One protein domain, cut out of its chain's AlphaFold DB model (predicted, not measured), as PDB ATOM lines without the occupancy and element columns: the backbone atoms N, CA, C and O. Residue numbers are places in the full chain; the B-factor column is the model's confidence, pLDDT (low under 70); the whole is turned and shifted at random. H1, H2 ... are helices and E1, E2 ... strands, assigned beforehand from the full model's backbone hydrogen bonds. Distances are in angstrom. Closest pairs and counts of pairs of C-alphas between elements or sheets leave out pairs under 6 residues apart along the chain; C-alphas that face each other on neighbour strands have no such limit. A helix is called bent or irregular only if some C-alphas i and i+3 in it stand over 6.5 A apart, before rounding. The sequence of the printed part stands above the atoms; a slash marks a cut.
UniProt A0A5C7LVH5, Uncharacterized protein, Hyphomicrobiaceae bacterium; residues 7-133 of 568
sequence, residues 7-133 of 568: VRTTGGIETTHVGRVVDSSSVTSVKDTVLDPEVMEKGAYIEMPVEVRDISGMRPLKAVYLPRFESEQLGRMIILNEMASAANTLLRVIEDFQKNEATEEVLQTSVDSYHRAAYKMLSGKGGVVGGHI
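What this domain is: This is residues 7 to 133 of the 568 residues of an uncharacterized protein of Hyphomicrobiaceae bacterium (UniProt A0A5C7LVH5). Two long helices, H2 and H3, lie side by side as a helical hairpin, and a bent two-stranded hairpin, E3 and E4, packs on them. A small three-stranded sheet, E1, E6 and E5, sits to the side of the helices, leading into the first residue of H2, while the short H4 lies beyond the last residue of H3. The printed part has 127 residues, with elements in the order E1 E2 H1 E3 E4 E5 E6 H2 H3 H4, a mixed class of helices and strands. Both sheets are antiparallel, the larger in the order E1 - E6 - E5. The whole is compact, with a radius of gyration of the C-alphas of 15.2 A, and flat, spanning 43 by 43 by 24 A.

How they stand to each other: Start at residues 7 to 20, which hold no named element, and go on to E1, residues 21 to 23. Its antiparallel neighbour is E6, residues 77 to 79, with N 22 and O 78 2.9 A apart, within hydrogen-bond range. On E6 look also for E5, residues 72 to 74, its hairpin partner, where N 79 and O 72 are 2.8 A apart. E2, residues 27 to 29, pairs with no named strand, and H1, residues 37 to 42, touches no helix. E3, residues 44 to 53, bends by 105 degrees at residue 50 and forms a hairpin with E4, residues 60 to 66; look for N 46 and O 64, 2.8 A apart. H2, residues 82 to 98, comes closest to E3 at the C-alphas of Pro 49 and Ile 94, 7.0 A apart. H3, residues 104 to 122, comes closest to E3 at the C-alphas of Val 52 and Gln 108, 6.1 A apart. H2 and H3 touch at a shallow tilt of 11 degrees, opposite ways, and their closest C-alphas, of Ala 86 and Tyr 114, are 5.3 A apart. H4, residues 128 to 133, only just touches H3, with 3 pairs of C-alphas within 8 A, and only at the corner, through residues 121 to 122 of H3 alone; the closest C-alphas are those of Leu 122 and Val 128, 5.0 A apart. Each O i to N i+4 pair is within hydrogen-bond range in H1, H2 and H3, but 1 of 2 in H4.

Where its parts are: Find C-alpha 21 at (-13.276, 0.886, -22.662), where E1 begins. E3 is 19.2 A long and E4 17.6 A. From C-alpha 82 at (-12.113, -0.847, -12.207), H2 runs 24.5 A; H3 is 27.3 A long. H4 ends at C-alpha 133, (-25.044, -5.691, 0.672).

The domain as a whole: The C-alphas farthest apart are those of Gly 11 and Ile 133, 44.8 A. The printed part has no cut, and no link is long. Mean pLDDT of the printed part is 84.3; look for values under 70 at residues 55 to 56 and 122 to 133.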
ATOM      1  N   VAL A   7      -3.588  -3.914 -27.349       88.88
ATOM      2  CA  VAL A   7      -4.508  -3.426 -28.377       88.88
ATOM      3  C   VAL A   7      -3.746  -2.790 -29.528       88.88
ATOM      4  O   VAL A   7      -2.683  -2.200 -29.340       88.88
ATOM      5  N   ARG A   8      -4.293  -2.895 -30.734       87.88
ATOM      6  CA  ARG A   8      -3.785  -2.236 -31.929       87.88
ATOM      7  C   ARG A   8      -4.513  -0.911 -32.115       87.88
ATOM      8  O   ARG A   8      -5.733  -0.867 -32.241       87.88
ATOM      9  N   THR A   9      -3.756   0.176 -32.114       80.12
ATOM     10  CA  THR A   9      -4.281   1.519 -32.389       80.12
ATOM     11  C   THR A   9      -4.756   1.638 -33.839       80.12
ATOM     12  O   THR A   9      -4.391   0.835 -34.698       80.12
ATOM     13  N   THR A  10      -5.515   2.690 -34.147       73.62
ATOM     14  CA  THR A  10      -5.983   2.994 -35.510       73.62
ATOM     15  C   THR A  10      -4.839   3.146 -36.521       73.62
ATOM     16  O   THR A  10      -5.044   2.931 -37.709       73.62
ATOM     17  N   GLY A  11      -3.627   3.480 -36.055       72.06
ATOM     18  CA  GLY A  11      -2.408   3.555 -36.867       72.06
ATOM     19  C   GLY A  11      -1.652   2.229 -37.019       72.06
ATOM     20  O   GLY A  11      -0.554   2.226 -37.562       72.06
ATOM     21  N   GLY A  12      -2.186   1.111 -36.515       76.81
ATOM     22  CA  GLY A  12      -1.554  -0.210 -36.603       76.81
ATOM     23  C   GLY A  12      -0.487  -0.500 -35.539       76.81
ATOM     24  O   GLY A  12       0.030  -1.612 -35.498       76.81
ATOM     25  N   ILE A  13      -0.185   0.461 -34.659       84.44
ATOM     26  CA  ILE A  13       0.808   0.318 -33.585       84.44
ATOM     27  C   ILE A  13       0.178  -0.433 -32.410       84.44
ATOM     28  O   ILE A  13      -0.916  -0.071 -31.966       84.44
ATOM     29  N   GLU A  14       0.864  -1.453 -31.900       85.50
ATOM     30  CA  GLU A  14       0.453  -2.174 -30.692       85.50
ATOM     31  C   GLU A  14       0.807  -1.389 -29.427       85.50
ATOM     32  O   GLU A  14       1.900  -0.842 -29.299       85.50
ATOM     33  N   THR A  15      -0.125  -1.341 -28.479       82.44
ATOM     34  CA  THR A  15       0.050  -0.669 -27.193       82.44
ATOM     35  C   THR A  15      -0.578  -1.466 -26.055       82.44
ATOM     36  O   THR A  15      -1.596  -2.137 -26.219       82.44
ATOM     37  N   THR A  16       0.036  -1.371 -24.881       82.12
ATOM     38  CA  THR A  16      -0.445  -1.899 -23.594       82.12
ATOM     39  C   THR A  16      -1.175  -0.829 -22.773       82.12
ATOM     40  O   THR A  16      -1.705  -1.103 -21.694       82.12
ATOM     41  N   HIS A  17      -1.238   0.415 -23.270       79.81
ATOM     42  CA  HIS A  17      -1.982   1.515 -22.656       79.81
ATOM     43  C   HIS A  17      -3.478   1.383 -22.944       79.81
ATOM     44  O   HIS A  17      -4.050   2.105 -23.759       79.81
ATOM     45  N   VAL A  18      -4.108   0.435 -22.257       79.25
ATOM     46  CA  VAL A  18      -5.530   0.137 -22.416       79.25
ATOM     47  C   VAL A  18      -6.340   0.870 -21.350       79.25
ATOM     48  O   VAL A  18      -6.100   0.715 -20.152       79.25
ATOM     49  N   GLY A  19      -7.291   1.691 -21.797       75.81
ATOM     50  CA  GLY A  19      -8.262   2.347 -20.924       75.81
ATOM     51  C   GLY A  19      -9.382   1.405 -20.475       75.81
ATOM     52  O   GLY A  19      -9.402   0.220 -20.792       75.81
ATOM     53  N   ARG A  20     -10.368   1.952 -19.761       82.62
ATOM     54  CA  ARG A  20     -11.517   1.179 -19.256       82.62
ATOM     55  C   ARG A  20     -12.413   0.616 -20.366       82.62
ATOM     56  O   ARG A  20     -13.092  -0.380 -20.159       82.62
ATOM     57  N   VAL A  21     -12.443   1.272 -21.522       86.00
ATOM     58  CA  VAL A  21     -13.276   0.886 -22.662       86.00
ATOM     59  C   VAL A  21     -12.369   0.445 -23.798       86.00
ATOM     60  O   VAL A  21     -11.477   1.192 -24.201       86.00
ATOM     61  N   VAL A  22     -12.606  -0.763 -24.301       86.62
ATOM     62  CA  VAL A  22     -11.764  -1.426 -25.297       86.62
ATOM     63  C   VAL A  22     -12.618  -1.844 -26.482       86.62
ATOM     64  O   VAL A  22     -13.652  -2.482 -26.305       86.62
ATOM     65  N   ASP A  23     -12.195  -1.516 -27.700       87.25
ATOM     66  CA  ASP A  23     -12.828  -2.079 -28.894       87.25
ATOM     67  C   ASP A  23     -12.341  -3.522 -29.070       87.25
ATOM     68  O   ASP A  23     -11.145  -3.752 -29.243       87.25
ATOM     69  N   SER A  24     -13.254  -4.490 -29.039       88.38
ATOM     70  CA  SER A  24     -12.952  -5.915 -29.244       88.38
ATOM     71  C   SER A  24     -12.144  -6.188 -30.516       88.38
ATOM     72  O   SER A  24     -11.265  -7.044 -30.502       88.38
ATOM     73  N   SER A  25     -12.361  -5.421 -31.591       87.25
ATOM     74  CA  SER A  25     -11.624  -5.576 -32.852       87.25
ATOM     75  C   SER A  25     -10.163  -5.111 -32.780       87.25
ATOM     76  O   SER A  25      -9.348  -5.487 -33.622       87.25
ATOM     77  N   SER A  26      -9.822  -4.297 -31.777       88.06
ATOM     78  CA  SER A  26      -8.460  -3.815 -31.538       88.06
ATOM     79  C   SER A  26      -7.631  -4.782 -30.694       88.06
ATOM     80  O   SER A  26      -6.412  -4.651 -30.647       88.06
ATOM     81  N   VAL A  27      -8.255  -5.758 -30.029       89.88
ATOM     82  CA  VAL A  27      -7.562  -6.686 -29.129       89.88
ATOM     83  C   VAL A  27      -6.717  -7.668 -29.938       89.88
ATOM     84  O   VAL A  27      -7.220  -8.389 -30.794       89.88
ATOM     85  N   THR A  28      -5.418  -7.708 -29.650       89.12
ATOM     86  CA  THR A  28      -4.462  -8.572 -30.369       89.12
ATOM     87  C   THR A  28      -4.520 -10.026 -29.898       89.12
ATOM     88  O   THR A  28      -4.412 -10.949 -30.702       89.12
ATOM     89  N   SER A  29      -4.707 -10.240 -28.593       88.69
ATOM     90  CA  SER A  29      -4.890 -11.547 -27.966       88.69
ATOM     91  C   SER A  29      -5.574 -11.376 -26.614       88.69
ATOM     92  O   SER A  29      -5.242 -10.462 -25.862       88.69
ATOM     93  N   VAL A  30      -6.492 -12.289 -26.296       90.62
ATOM     94  CA  VAL A  30      -7.136 -12.380 -24.975       90.62
ATOM     95  C   VAL A  30      -6.448 -13.381 -24.047       90.62
ATOM     96  O   VAL A  30      -6.566 -13.261 -22.831       90.62
ATOM     97  N   LYS A  31      -5.695 -14.339 -24.601       92.75
ATOM     98  CA  LYS A  31      -5.082 -15.437 -23.846       92.75
ATOM     99  C   LYS A  31      -4.076 -14.930 -22.810       92.75
ATOM    100  O   LYS A  31      -3.214 -14.119 -23.147       92.75
ATOM    101  N   ASP A  32      -4.159 -15.470 -21.597       90.25
ATOM    102  CA  ASP A  32      -3.353 -15.114 -20.427       90.25
ATOM    103  C   ASP A  32      -3.481 -13.633 -20.010       90.25
ATOM    104  O   ASP A  32      -2.608 -13.120 -19.315       90.25
ATOM    105  N   THR A  33      -4.531 -12.915 -20.427       93.50
ATOM    106  CA  THR A  33      -4.756 -11.499 -20.067       93.50
ATOM    107  C   THR A  33      -5.923 -11.339 -19.094       93.50
ATOM    108  O   THR A  33      -6.600 -12.303 -18.746       93.50
ATOM    109  N   VAL A  34      -6.222 -10.099 -18.692       91.25
ATOM    110  CA  VAL A  34      -7.442  -9.797 -17.923       91.25
ATOM    111  C   VAL A  34      -8.732 -10.176 -18.671       91.25
ATOM    112  O   VAL A  34      -9.748 -10.390 -18.031       91.25
ATOM    113  N   LEU A  35      -8.717 -10.285 -20.004       92.69
ATOM    114  CA  LEU A  35      -9.877 -10.710 -20.804       92.69
ATOM    115  C   LEU A  35      -9.893 -12.214 -21.119       92.69
ATOM    116  O   LEU A  35     -10.721 -12.656 -21.913       92.69
ATOM    117  N   ASP A  36      -8.984 -13.001 -20.541       93.50
ATOM    118  CA  ASP A  36      -9.023 -14.454 -20.689       93.50
ATOM    119  C   ASP A  36     -10.266 -15.016 -19.962       93.50
ATOM    120  O   ASP A  36     -10.429 -14.745 -18.768       93.50
ATOM    121  N   PRO A  37     -11.141 -15.796 -20.632       91.88
ATOM    122  CA  PRO A  37     -12.330 -16.370 -20.006       91.88
ATOM    123  C   PRO A  37     -12.039 -17.159 -18.724       91.88
ATOM    124  O   PRO A  37     -12.805 -17.064 -17.768       91.88
ATOM    125  N   GLU A  38     -10.920 -17.890 -18.665       92.56
ATOM    126  CA  GLU A  38     -10.565 -18.661 -17.472       92.56
ATOM    127  C   GLU A  38     -10.179 -17.740 -16.304       92.56
ATOM    128  O   GLU A  38     -10.569 -17.981 -15.160       92.56
ATOM    129  N   VAL A  39      -9.473 -16.644 -16.596       91.38
ATOM    130  CA  VAL A  39      -9.106 -15.619 -15.606       91.38
ATOM    131  C   VAL A  39     -10.344 -14.870 -15.120       91.38
ATOM    132  O   VAL A  39     -10.466 -14.600 -13.927       91.38
ATOM    133  N   MET A  40     -11.283 -14.557 -16.011       91.00
ATOM    134  CA  MET A  40     -12.539 -13.900 -15.648       91.00
ATOM    135  C   MET A  40     -13.403 -14.783 -14.736       91.00
ATOM    136  O   MET A  40     -13.946 -14.297 -13.743       91.00
ATOM    137  N   GLU A  41     -13.488 -16.083 -15.033       91.50
ATOM    138  CA  GLU A  41     -14.297 -17.041 -14.275       91.50
ATOM    139  C   GLU A  41     -13.682 -17.388 -12.909       91.50
ATOM    140  O   GLU A  41     -14.379 -17.396 -11.889       91.50
ATOM    141  N   LYS A  42     -12.371 -17.661 -12.872       90.50
ATOM    142  CA  LYS A  42     -11.689 -18.197 -11.680       90.50
ATOM    143  C   LYS A  42     -10.885 -17.158 -10.900       90.50
ATOM    144  O   LYS A  42     -10.588 -17.392  -9.732       90.50
ATOM    145  N   GLY A  43     -10.567 -16.014 -11.501       90.88
ATOM    146  CA  GLY A  43      -9.544 -15.095 -11.002       90.88
ATOM    147  C   GLY A  43      -8.125 -15.584 -11.311       90.88
ATOM    148  O   GLY A  43      -7.919 -16.669 -11.854       90.88
ATOM    149  N   ALA A  44      -7.120 -14.778 -10.966       93.75
ATOM    150  CA  ALA A  44      -5.713 -15.127 -11.168       93.75
ATOM    151  C   ALA A  44      -4.782 -14.396 -10.193       93.75
ATOM    152  O   ALA A  44      -5.098 -13.316  -9.698       93.75
ATOM    153  N   TYR A  45      -3.598 -14.958  -9.954       92.75
ATOM    154  CA  TYR A  45      -2.522 -14.260  -9.251       92.75
ATOM    155  C   TYR A  45      -1.630 -13.503 -10.237       92.75
ATOM    156  O   TYR A  45      -1.250 -14.023 -11.287       92.75
ATOM    157  N   ILE A  46      -1.282 -12.273  -9.870       93.56
ATOM    158  CA  ILE A  46      -0.276 -11.449 -10.531       93.56
ATOM    159  C   ILE A  46       0.979 -11.520  -9.672       93.56
ATOM    160  O   ILE A  46       1.000 -10.999  -8.556       93.56
ATOM    161  N   GLU A  47       2.004 -12.199 -10.171       92.94
ATOM    162  CA  GLU A  47       3.288 -12.356  -9.487       92.94
ATOM    163  C   GLU A  47       4.131 -11.086  -9.627       92.94
ATOM    164  O   GLU A  47       4.173 -10.471 -10.693       92.94
ATOM    165  N   MET A  48       4.784 -10.678  -8.539       92.25
ATOM    166  CA  MET A  48       5.656  -9.506  -8.521       92.25
ATOM    167  C   MET A  48       7.091  -9.926  -8.871       92.25
ATOM    168  O   MET A  48       7.569 -10.934  -8.346       92.25
ATOM    169  N   PRO A  49       7.808  -9.169  -9.722       90.50
ATOM    170  CA  PRO A  49       9.187  -9.493 -10.097       90.50
ATOM    171  C   PRO A  49      10.186  -9.283  -8.947       90.50
ATOM    172  O   PRO A  49      11.272  -9.859  -8.963       90.50
ATOM    173  N   VAL A  50       9.816  -8.472  -7.955       89.56
ATOM    174  CA  VAL A  50      10.571  -8.185  -6.730       89.56
ATOM    175  C   VAL A  50       9.613  -8.135  -5.540       89.56
ATOM    176  O   VAL A  50       8.394  -8.070  -5.716       89.56
ATOM    177  N   GLU A  51      10.151  -8.181  -4.323       88.00
ATOM    178  CA  GLU A  51       9.349  -7.994  -3.116       88.00
ATOM    179  C   GLU A  51       8.864  -6.542  -3.033       88.00
ATOM    180  O   GLU A  51       9.657  -5.623  -2.875       88.00
ATOM    181  N   VAL A  52       7.551  -6.347  -3.132       87.62
ATOM    182  CA  VAL A  52       6.889  -5.046  -2.943       87.62
ATOM    183  C   VAL A  52       6.153  -5.041  -1.610       87.62
ATOM    184  O   VAL A  52       5.980  -6.085  -0.985       87.62
ATOM    185  N   ARG A  53       5.694  -3.884  -1.143       82.56
ATOM    186  CA  ARG A  53       4.956  -3.767   0.124       82.56
ATOM    187  C   ARG A  53       3.470  -3.536  -0.115       82.56
ATOM    188  O   ARG A  53       3.056  -3.044  -1.163       82.56
ATOM    189  N   ASP A  54       2.647  -3.917   0.856       74.12
ATOM    190  CA  ASP A  54       1.225  -3.568   0.852       74.12
ATOM    191  C   ASP A  54       0.995  -2.062   1.077       74.12
ATOM    192  O   ASP A  54       1.918  -1.317   1.395       74.12
ATOM    193  N   ILE A  55      -0.261  -1.612   0.967       68.75
ATOM    194  CA  ILE A  55      -0.623  -0.186   1.104       68.75
ATOM    195  C   ILE A  55      -0.288   0.414   2.485       68.75
ATOM    196  O   ILE A  55      -0.314   1.629   2.658       68.75
ATOM    197  N   SER A  56      -0.016  -0.429   3.489       66.44
ATOM    198  CA  SER A  56       0.418   0.011   4.818       66.44
ATOM    199  C   SER A  56       1.939   0.153   4.933       66.44
ATOM    200  O   SER A  56       2.430   0.618   5.956       66.44
ATOM    201  N   GLY A  57       2.690  -0.280   3.915       72.81
ATOM    202  CA  GLY A  57       4.150  -0.334   3.912       72.81
ATOM    203  C   GLY A  57       4.735  -1.434   4.804       72.81
ATOM    204  O   GLY A  57       5.955  -1.579   4.883       72.81
ATOM    205  N   MET A  58       3.908  -2.226   5.491       73.19
ATOM    206  CA  MET A  58       4.385  -3.141   6.533       73.19
ATOM    207  C   MET A  58       4.611  -4.561   6.030       73.19
ATOM    208  O   MET A  58       5.569  -5.204   6.459       73.19
ATOM    209  N   ARG A  59       3.745  -5.070   5.145       76.75
ATOM    210  CA  ARG A  59       3.797  -6.480   4.738       76.75
ATOM    211  C   ARG A  59       4.447  -6.644   3.369       76.75
ATOM    212  O   ARG A  59       3.970  -6.014   2.425       76.75
ATOM    213  N   PRO A  60       5.475  -7.500   3.245       86.31
ATOM    214  CA  PRO A  60       6.030  -7.855   1.952       86.31
ATOM    215  C   PRO A  60       5.042  -8.714   1.157       86.31
ATOM    216  O   PRO A  60       4.359  -9.586   1.700       86.31
ATOM    217  N   LEU A  61       4.974  -8.463  -0.143       85.88
ATOM    218  CA  LEU A  61       4.086  -9.097  -1.100       85.88
ATOM    219  C   LEU A  61       4.911  -9.657  -2.255       85.88
ATOM    220  O   LEU A  61       5.726  -8.965  -2.860       85.88
ATOM    221  N   LYS A  62       4.642 -10.921  -2.587       89.44
ATOM    222  CA  LYS A  62       5.206 -11.604  -3.764       89.44
ATOM    223  C   LYS A  62       4.198 -11.754  -4.900       89.44
ATOM    224  O   LYS A  62       4.579 -12.041  -6.028       89.44
ATOM    225  N   ALA A  63       2.914 -11.570  -4.607       89.81
ATOM    226  CA  ALA A  63       1.841 -11.598  -5.586       89.81
ATOM    227  C   ALA A  63       0.621 -10.826  -5.069       89.81
ATOM    228  O   ALA A  63       0.416 -10.715  -3.858       89.81
ATOM    229  N   VAL A  64      -0.214 -10.355  -5.993       88.81
ATOM    230  CA  VAL A  64      -1.555  -9.827  -5.706       88.81
ATOM    231  C   VAL A  64      -2.608 -10.649  -6.443       88.81
ATOM    232  O   VAL A  64      -2.344 -11.192  -7.514       88.81
ATOM    233  N   TYR A  65      -3.804 -10.769  -5.872       89.81
ATOM    234  CA  TYR A  65      -4.885 -11.563  -6.458       89.81
ATOM    235  C   TYR A  65      -5.869 -10.680  -7.228       89.81
ATOM    236  O   TYR A  65      -6.403  -9.725  -6.657       89.81
ATOM    237  N   LEU A  66      -6.123 -11.018  -8.493       89.44
ATOM    238  CA  LEU A  66      -7.210 -10.505  -9.324       89.44
ATOM    239  C   LEU A  66      -8.447 -11.387  -9.107       89.44
ATOM    240  O   LEU A  66      -8.447 -12.539  -9.546       89.44
ATOM    241  N   PRO A  67      -9.495 -10.889  -8.421       85.31
ATOM    242  CA  PRO A  67     -10.713 -11.662  -8.220       85.31
ATOM    243  C   PRO A  67     -11.451 -11.896  -9.535       85.31
ATOM    244  O   PRO A  67     -11.315 -11.111 -10.471       85.31
ATOM    245  N   ARG A  68     -12.289 -12.940  -9.561       88.06
ATOM    246  CA  ARG A  68     -13.230 -13.193 -10.658       88.06
ATOM    247  C   ARG A  68     -14.055 -11.946 -10.970       88.06
ATOM    248  O   ARG A  68     -14.466 -11.223 -10.054       88.06
ATOM    249  N   PHE A  69     -14.332 -11.718 -12.244       84.25
ATOM    250  CA  PHE A  69     -15.165 -10.608 -12.674       84.25
ATOM    251  C   PHE A  69     -15.802 -10.866 -14.033       84.25
ATOM    252  O   PHE A  69     -15.291 -11.626 -14.847       84.25
ATOM    253  N   GLU A  70     -16.893 -10.156 -14.290       81.50
ATOM    254  CA  GLU A  70     -17.540 -10.115 -15.594       81.50
ATOM    255  C   GLU A  70     -17.215  -8.779 -16.269       81.50
ATOM    256  O   GLU A  70     -17.202  -7.725 -15.622       81.50
ATOM    257  N   SER A  71     -16.912  -8.825 -17.565       81.25
ATOM    258  CA  SER A  71     -16.808  -7.634 -18.401       81.25
ATOM    259  C   SER A  71     -18.158  -7.381 -19.060       81.25
ATOM    260  O   SER A  71     -18.852  -8.308 -19.477       81.25
ATOM    261  N   GLU A  72     -18.560  -6.115 -19.127       86.44
ATOM    262  CA  GLU A  72     -19.801  -5.743 -19.798       86.44
ATOM    263  C   GLU A  72     -19.509  -5.528 -21.283       86.44
ATOM    264  O   GLU A  72     -18.607  -4.765 -21.645       86.44
ATOM    265  N   GLN A  73     -20.268  -6.197 -22.151       85.69
ATOM    266  CA  GLN A  73     -20.128  -6.052 -23.594       85.69
ATOM    267  C   GLN A  73     -21.314  -5.279 -24.179       85.69
ATOM    268  O   GLN A  73     -22.456  -5.732 -24.145       85.69
ATOM    269  N   LEU A  74     -21.020  -4.122 -24.776       83.31
ATOM    270  CA  LEU A  74     -21.978  -3.289 -25.501       83.31
ATOM    271  C   LEU A  74     -21.609  -3.284 -26.986       83.31
ATOM    272  O   LEU A  74     -20.849  -2.443 -27.479       83.31
ATOM    273  N   GLY A  75     -22.128  -4.275 -27.711       87.25
ATOM    274  CA  GLY A  75     -21.776  -4.507 -29.111       87.25
ATOM    275  C   GLY A  75     -20.289  -4.843 -29.260       87.25
ATOM    276  O   GLY A  75     -19.824  -5.862 -28.751       87.25
ATOM    277  N   ARG A  76     -19.535  -3.980 -29.955       86.62
ATOM    278  CA  ARG A  76     -18.078  -4.139 -30.136       86.62
ATOM    279  C   ARG A  76     -17.240  -3.632 -28.961       86.62
ATOM    280  O   ARG A  76     -16.037  -3.875 -28.942       86.62
ATOM    281  N   MET A  77     -17.848  -2.899 -28.031       89.62
ATOM    282  CA  MET A  77     -17.145  -2.264 -26.920       89.62
ATOM    283  C   MET A  77     -17.166  -3.189 -25.708       89.62
ATOM    284  O   MET A  77     -18.233  -3.607 -25.263       89.62
ATOM    285  N   ILE A  78     -15.987  -3.478 -25.173       88.00
ATOM    286  CA  ILE A  78     -15.784  -4.209 -23.928       88.00
ATOM    287  C   ILE A  78     -15.486  -3.180 -22.839       88.00
ATOM    288  O   ILE A  78     -14.554  -2.381 -22.964       88.00
ATOM    289  N   ILE A  79     -16.277  -3.188 -21.770       85.81
ATOM    290  CA  ILE A  79     -16.083  -2.329 -20.605       85.81
ATOM    291  C   ILE A  79     -15.414  -3.157 -19.514       85.81
ATOM    292  O   ILE A  79     -16.016  -4.048 -18.910       85.81
ATOM    293  N   LEU A  80     -14.152  -2.837 -19.244       84.44
ATOM    294  CA  LEU A  80     -13.421  -3.368 -18.105       84.44
ATOM    295  C   LEU A  80     -13.974  -2.751 -16.816       84.44
ATOM    296  O   LEU A  80     -14.257  -1.548 -16.740       84.44
ATOM    297  N   ASN A  81     -14.110  -3.561 -15.768       82.62
ATOM    298  CA  ASN A  81     -14.366  -3.017 -14.440       82.62
ATOM    299  C   ASN A  81     -13.093  -2.347 -13.879       82.62
ATOM    300  O   ASN A  81     -11.999  -2.455 -14.443       82.62
ATOM    301  N   GLU A  82     -13.230  -1.619 -12.770       82.44
ATOM    302  CA  GLU A  82     -12.113  -0.847 -12.207       82.44
ATOM    303  C   GLU A  82     -10.932  -1.734 -11.793       82.44
ATOM    304  O   GLU A  82      -9.781  -1.353 -12.001       82.44
ATOM    305  N   MET A  83     -11.204  -2.941 -11.289       85.38
ATOM    306  CA  MET A  83     -10.165  -3.894 -10.895       85.38
ATOM    307  C   MET A  83      -9.410  -4.490 -12.080       85.38
ATOM    308  O   MET A  83      -8.188  -4.564 -12.030       85.38
ATOM    309  N   ALA A  84     -10.093  -4.849 -13.165       88.44
ATOM    310  CA  ALA A  84      -9.468  -5.348 -14.385       88.44
ATOM    311  C   ALA A  84      -8.603  -4.271 -15.053       88.44
ATOM    312  O   ALA A  84      -7.494  -4.547 -15.505       88.44
ATOM    313  N   SER A  85      -9.072  -3.018 -15.060       89.25
ATOM    314  CA  SER A  85      -8.294  -1.883 -15.566       89.25
ATOM    315  C   SER A  85      -7.045  -1.616 -14.714       89.25
ATOM    316  O   SER A  85      -5.970  -1.355 -15.263       89.25
ATOM    317  N   ALA A  86      -7.165  -1.693 -13.385       89.00
ATOM    318  CA  ALA A  86      -6.035  -1.535 -12.472       89.00
ATOM    319  C   ALA A  86      -5.040  -2.703 -12.591       89.00
ATOM    320  O   ALA A  86      -3.837  -2.468 -12.677       89.00
ATOM    321  N   ALA A  87      -5.533  -3.942 -12.679       91.69
ATOM    322  CA  ALA A  87      -4.722  -5.137 -12.913       91.69
ATOM    323  C   ALA A  87      -3.935  -5.033 -14.221       91.69
ATOM    324  O   ALA A  87      -2.735  -5.285 -14.239       91.69
ATOM    325  N   ASN A  88      -4.583  -4.598 -15.304       92.25
ATOM    326  CA  ASN A  88      -3.910  -4.421 -16.583       92.25
ATOM    327  C   ASN A  88      -2.802  -3.359 -16.524       92.25
ATOM    328  O   ASN A  88      -1.731  -3.536 -17.100       92.25
ATOM    329  N   THR A  89      -3.044  -2.271 -15.789       92.00
ATOM    330  CA  THR A  89      -2.035  -1.228 -15.556       92.00
ATOM    331  C   THR A  89      -0.846  -1.777 -14.767       92.00
ATOM    332  O   THR A  89       0.297  -1.498 -15.118       92.00
ATOM    333  N   LEU A  90      -1.098  -2.599 -13.743       93.12
ATOM    334  CA  LEU A  90      -0.050  -3.259 -12.967       93.12
ATOM    335  C   LEU A  90       0.774  -4.228 -13.822       93.12
ATOM    336  O   LEU A  90       1.997  -4.153 -13.796       93.12
ATOM    337  N   LEU A  91       0.124  -5.070 -14.630       94.75
ATOM    338  CA  LEU A  91       0.797  -5.990 -15.554       94.75
ATOM    339  C   LEU A  91       1.691  -5.251 -16.550       94.75
ATOM    340  O   LEU A  91       2.813  -5.685 -16.795       94.75
ATOM    341  N   ARG A  92       1.230  -4.112 -17.083       93.38
ATOM    342  CA  ARG A  92       2.057  -3.259 -17.946       93.38
ATOM    343  C   ARG A  92       3.305  -2.773 -17.211       93.38
ATOM    344  O   ARG A  92       4.402  -2.935 -17.719       93.38
ATOM    345  N   VAL A  93       3.146  -2.219 -16.008       92.50
ATOM    346  CA  VAL A  93       4.285  -1.713 -15.220       92.50
ATOM    347  C   VAL A  93       5.264  -2.836 -14.856       92.50
ATOM    348  O   VAL A  93       6.466  -2.599 -14.839       92.50
ATOM    349  N   ILE A  94       4.782  -4.059 -14.611       94.00
ATOM    350  CA  ILE A  94       5.641  -5.236 -14.409       94.00
ATOM    351  C   ILE A  94       6.446  -5.548 -15.675       94.00
ATOM    352  O   ILE A  94       7.652  -5.769 -15.579       94.00
ATOM    353  N   GLU A  95       5.809  -5.546 -16.851       92.81
ATOM    354  CA  GLU A  95       6.505  -5.744 -18.128       92.81
ATOM    355  C   GLU A  95       7.556  -4.651 -18.382       92.81
ATOM    356  O   GLU A  95       8.667  -4.966 -18.805       92.81
ATOM    357  N   ASP A  96       7.230  -3.389 -18.099       91.94
ATOM    358  CA  ASP A  96       8.145  -2.252 -18.255       91.94
ATOM    359  C   ASP A  96       9.322  -2.359 -17.264       91.94
ATOM    360  O   ASP A  96      10.480  -2.165 -17.635       91.94
ATOM    361  N   PHE A  97       9.064  -2.759 -16.013       92.81
ATOM    362  CA  PHE A  97      10.101  -2.996 -15.004       92.81
ATOM    363  C   PHE A  97      11.056  -4.120 -15.423       92.81
ATOM    364  O   PHE A  97      12.272  -3.958 -15.361       92.81
ATOM    365  N   GLN A  98      10.530  -5.241 -15.927       92.25
ATOM    366  CA  GLN A  98      11.343  -6.359 -16.424       92.25
ATOM    367  C   GLN A  98      12.222  -5.980 -17.630       92.25
ATOM    368  O   GLN A  98      13.256  -6.610 -17.852       92.25
ATOM    369  N   LYS A  99      11.839  -4.952 -18.396       92.81
ATOM    370  CA  LYS A  99      12.640  -4.381 -19.494       92.81
ATOM    371  C   LYS A  99      13.604  -3.277 -19.048       92.81
ATOM    372  O   LYS A  99      14.329  -2.750 -19.886       92.81
ATOM    373  N   ASN A 100      13.648  -2.946 -17.754       91.75
ATOM    374  CA  ASN A 100      14.365  -1.795 -17.190       91.75
ATOM    375  C   ASN A 100      13.851  -0.426 -17.686       91.75
ATOM    376  O   ASN A 100      14.601   0.548 -17.708       91.75
ATOM    377  N   GLU A 101      12.578  -0.339 -18.073       90.88
ATOM    378  CA  GLU A 101      11.904   0.901 -18.495       90.88
ATOM    379  C   GLU A 101      11.130   1.571 -17.340       90.88
ATOM    380  O   GLU A 101      10.749   2.737 -17.441       90.88
ATOM    381  N   ALA A 102      10.929   0.865 -16.220       89.62
ATOM    382  CA  ALA A 102      10.313   1.381 -14.997       89.62
ATOM    383  C   ALA A 102      11.176   1.080 -13.760       89.62
ATOM    384  O   ALA A 102      11.901   0.088 -13.722       89.62
ATOM    385  N   THR A 103      11.080   1.928 -12.732       91.38
ATOM    386  CA  THR A 103      11.782   1.748 -11.451       91.38
ATOM    387  C   THR A 103      10.932   0.978 -10.435       91.38
ATOM    388  O   THR A 103       9.717   0.835 -10.591       91.38
ATOM    389  N   GLU A 104      11.559   0.512  -9.353       88.62
ATOM    390  CA  GLU A 104      10.868  -0.171  -8.248       88.62
ATOM    391  C   GLU A 104       9.818   0.733  -7.577       88.62
ATOM    392  O   GLU A 104       8.733   0.280  -7.221       88.62
ATOM    393  N   GLU A 105      10.084   2.039  -7.493       87.69
ATOM    394  CA  GLU A 105       9.142   3.034  -6.964       87.69
ATOM    395  C   GLU A 105       7.871   3.154  -7.826       87.69
ATOM    396  O   GLU A 105       6.753   3.244  -7.305       87.69
ATOM    397  N   VAL A 106       8.015   3.092  -9.155       88.12
ATOM    398  CA  VAL A 106       6.877   3.087 -10.089       88.12
ATOM    399  C   VAL A 106       6.063   1.800  -9.933       88.12
ATOM    400  O   VAL A 106       4.828   1.848  -9.921       88.12
ATOM    401  N   LEU A 107       6.734   0.658  -9.752       88.25
ATOM    402  CA  LEU A 107       6.078  -0.618  -9.470       88.25
ATOM    403  C   LEU A 107       5.291  -0.565  -8.149       88.25
ATOM    404  O   LEU A 107       4.106  -0.904  -8.141       88.25
ATOM    405  N   GLN A 108       5.896  -0.063  -7.067       87.00
ATOM    406  CA  GLN A 108       5.235   0.116  -5.769       87.00
ATOM    407  C   GLN A 108       4.005   1.035  -5.876       87.00
ATOM    408  O   GLN A 108       2.927   0.703  -5.381       87.00
ATOM    409  N   THR A 109       4.119   2.148  -6.605       87.69
ATOM    410  CA  THR A 109       3.003   3.083  -6.847       87.69
ATOM    411  C   THR A 109       1.842   2.419  -7.602       87.69
ATOM    412  O   THR A 109       0.662   2.693  -7.345       87.69
ATOM    413  N   SER A 110       2.156   1.518  -8.535       86.94
ATOM    414  CA  SER A 110       1.161   0.750  -9.288       86.94
ATOM    415  C   SER A 110       0.427  -0.264  -8.399       86.94
ATOM    416  O   SER A 110      -0.801  -0.373  -8.463       86.94
ATOM    417  N   VAL A 111       1.147  -0.934  -7.492       85.62
ATOM    418  CA  VAL A 111       0.573  -1.837  -6.475       85.62
ATOM    419  C   VAL A 111      -0.354  -1.081  -5.518       85.62
ATOM    420  O   VAL A 111      -1.469  -1.533  -5.242       85.62
ATOM    421  N   ASP A 112       0.039   0.111  -5.067       82.12
ATOM    422  CA  ASP A 112      -0.812   0.957  -4.224       82.12
ATOM    423  C   ASP A 112      -2.088   1.391  -4.952       82.12
ATOM    424  O   ASP A 112      -3.184   1.386  -4.380       82.12
ATOM    425  N   SER A 113      -1.967   1.735  -6.235       82.12
ATOM    426  CA  SER A 113      -3.105   2.097  -7.084       82.12
ATOM    427  C   SER A 113      -4.077   0.926  -7.256       82.12
ATOM    428  O   SER A 113      -5.294   1.116  -7.156       82.12
ATOM    429  N   TYR A 114      -3.553  -0.291  -7.425       85.44
ATOM    430  CA  TYR A 114      -4.336  -1.524  -7.466       85.44
ATOM    431  C   TYR A 114      -5.109  -1.763  -6.160       85.44
ATOM    432  O   TYR A 114      -6.330  -1.938  -6.178       85.44
ATOM    433  N   HIS A 115      -4.444  -1.677  -5.003       82.19
ATOM    434  CA  HIS A 115      -5.111  -1.830  -3.705       82.19
ATOM    435  C   HIS A 115      -6.173  -0.755  -3.446       82.19
ATOM    436  O   HIS A 115      -7.233  -1.049  -2.886       82.19
ATOM    437  N   ARG A 116      -5.945   0.490  -3.883       79.75
ATOM    438  CA  ARG A 116      -6.953   1.560  -3.789       79.75
ATOM    439  C   ARG A 116      -8.180   1.271  -4.652       79.75
ATOM    440  O   ARG A 116      -9.290   1.575  -4.213       79.75
ATOM    441  N   ALA A 117      -8.008   0.696  -5.843       78.56
ATOM    442  CA  ALA A 117      -9.128   0.265  -6.683       78.56
ATOM    443  C   ALA A 117      -9.937  -0.847  -5.993       78.56
ATOM    444  O   ALA A 117     -11.160  -0.741  -5.897       78.56
ATOM    445  N   ALA A 118      -9.259  -1.834  -5.400       76.12
ATOM    446  CA  ALA A 118      -9.911  -2.894  -4.627       76.12
ATOM    447  C   ALA A 118     -10.709  -2.325  -3.443       76.12
ATOM    448  O   ALA A 118     -11.878  -2.661  -3.248       76.12
ATOM    449  N   TYR A 119     -10.112  -1.396  -2.694       77.06
ATOM    450  CA  TYR A 119     -10.776  -0.722  -1.581       77.06
ATOM    451  C   TYR A 119     -12.014   0.068  -2.025       77.06
ATOM    452  O   TYR A 119     -13.043  -0.002  -1.356       77.06
ATOM    453  N   LYS A 120     -11.955   0.794  -3.149       71.81
ATOM    454  CA  LYS A 120     -13.107   1.528  -3.705       71.81
ATOM    455  C   LYS A 120     -14.204   0.611  -4.239       71.81
ATOM    456  O   LYS A 120     -15.370   0.977  -4.183       71.81
ATOM    457  N   MET A 121     -13.858  -0.570  -4.746       70.56
ATOM    458  CA  MET A 121     -14.869  -1.552  -5.136       70.56
ATOM    459  C   MET A 121     -15.564  -2.166  -3.923       70.56
ATOM    460  O   MET A 121     -16.752  -2.457  -3.995       70.56
ATOM    461  N   LEU A 122     -14.874  -2.329  -2.792       65.62
ATOM    462  CA  LEU A 122     -15.486  -2.827  -1.558       65.62
ATOM    463  C   LEU A 122     -16.279  -1.742  -0.812       65.62
ATOM    464  O   LEU A 122     -17.378  -2.002  -0.323       65.62
ATOM    465  N   SER A 123     -15.732  -0.528  -0.734       58.97
ATOM    466  CA  SER A 123     -16.197   0.562   0.133       58.97
ATOM    467  C   SER A 123     -16.686   1.792  -0.643       58.97
ATOM    468  O   SER A 123     -16.527   1.912  -1.850       58.97
ATOM    469  N   GLY A 124     -17.289   2.753   0.057       61.03
ATOM    470  CA  GLY A 124     -17.823   3.966  -0.562       61.03
ATOM    471  C   GLY A 124     -19.226   3.785  -1.149       61.03
ATOM    472  O   GLY A 124     -19.819   2.710  -1.099       61.03
ATOM    473  N   LYS A 125     -19.790   4.878  -1.680       60.88
ATOM    474  CA  LYS A 125     -21.213   4.946  -2.064       60.88
ATOM    475  C   LYS A 125     -21.599   3.952  -3.168       60.88
ATOM    476  O   LYS A 125     -22.726   3.476  -3.171       60.88
ATOM    477  N   GLY A 126     -20.686   3.685  -4.102       62.88
ATOM    478  CA  GLY A 126     -20.889   2.739  -5.205       62.88
ATOM    479  C   GLY A 126     -20.220   1.378  -5.003       62.88
ATOM    480  O   GLY A 126     -20.287   0.553  -5.905       62.88
ATOM    481  N   GLY A 127     -19.552   1.155  -3.866       65.50
ATOM    482  CA  GLY A 127     -18.884  -0.113  -3.579       65.50
ATOM    483  C   GLY A 127     -19.875  -1.213  -3.195       65.50
ATOM    484  O   GLY A 127     -21.030  -0.939  -2.869       65.50
ATOM    485  N   VAL A 128     -19.413  -2.462  -3.177       68.50
ATOM    486  CA  VAL A 128     -20.221  -3.662  -2.913       68.50
ATOM    487  C   VAL A 128     -20.986  -3.573  -1.595       68.50
ATOM    488  O   VAL A 128     -22.177  -3.885  -1.557       68.50
ATOM    489  N   VAL A 129     -20.345  -3.096  -0.523       66.88
ATOM    490  CA  VAL A 129     -21.013  -2.979   0.781       66.88
ATOM    491  C   VAL A 129     -22.194  -2.013   0.698       66.88
ATOM    492  O   VAL A 129     -23.295  -2.351   1.122       66.88
ATOM    493  N   GLY A 130     -21.989  -0.831   0.117       62.03
ATOM    494  CA  GLY A 130     -23.027   0.194   0.023       62.03
ATOM    495  C   GLY A 130     -24.117  -0.136  -0.995       62.03
ATOM    496  O   GLY A 130     -25.294   0.037  -0.696       62.03
ATOM    497  N   GLY A 131     -23.733  -0.603  -2.184       65.31
ATOM    498  CA  GLY A 131     -24.618  -0.752  -3.343       65.31
ATOM    499  C   GLY A 131     -25.239  -2.135  -3.548       65.31
ATOM    500  O   GLY A 131     -26.149  -2.243  -4.369       65.31
ATOM    501  N   HIS A 132     -24.749  -3.174  -2.856       68.38
ATOM    502  CA  HIS A 132     -25.239  -4.549  -3.030       68.38
ATOM    503  C   HIS A 132     -25.539  -5.301  -1.724       68.38
ATOM    504  O   HIS A 132     -26.430  -6.148  -1.723       68.38
ATOM    505  N   ILE A 133     -24.816  -5.025  -0.627       68.69
ATOM    506  CA  ILE A 133     -25.044  -5.691   0.672       68.69
ATOM    507  C   ILE A 133     -26.054  -4.911   1.518       68.69
ATOM    508  O   ILE A 133     -27.076  -5.457   1.917       68.69
TER     509      ILE A 133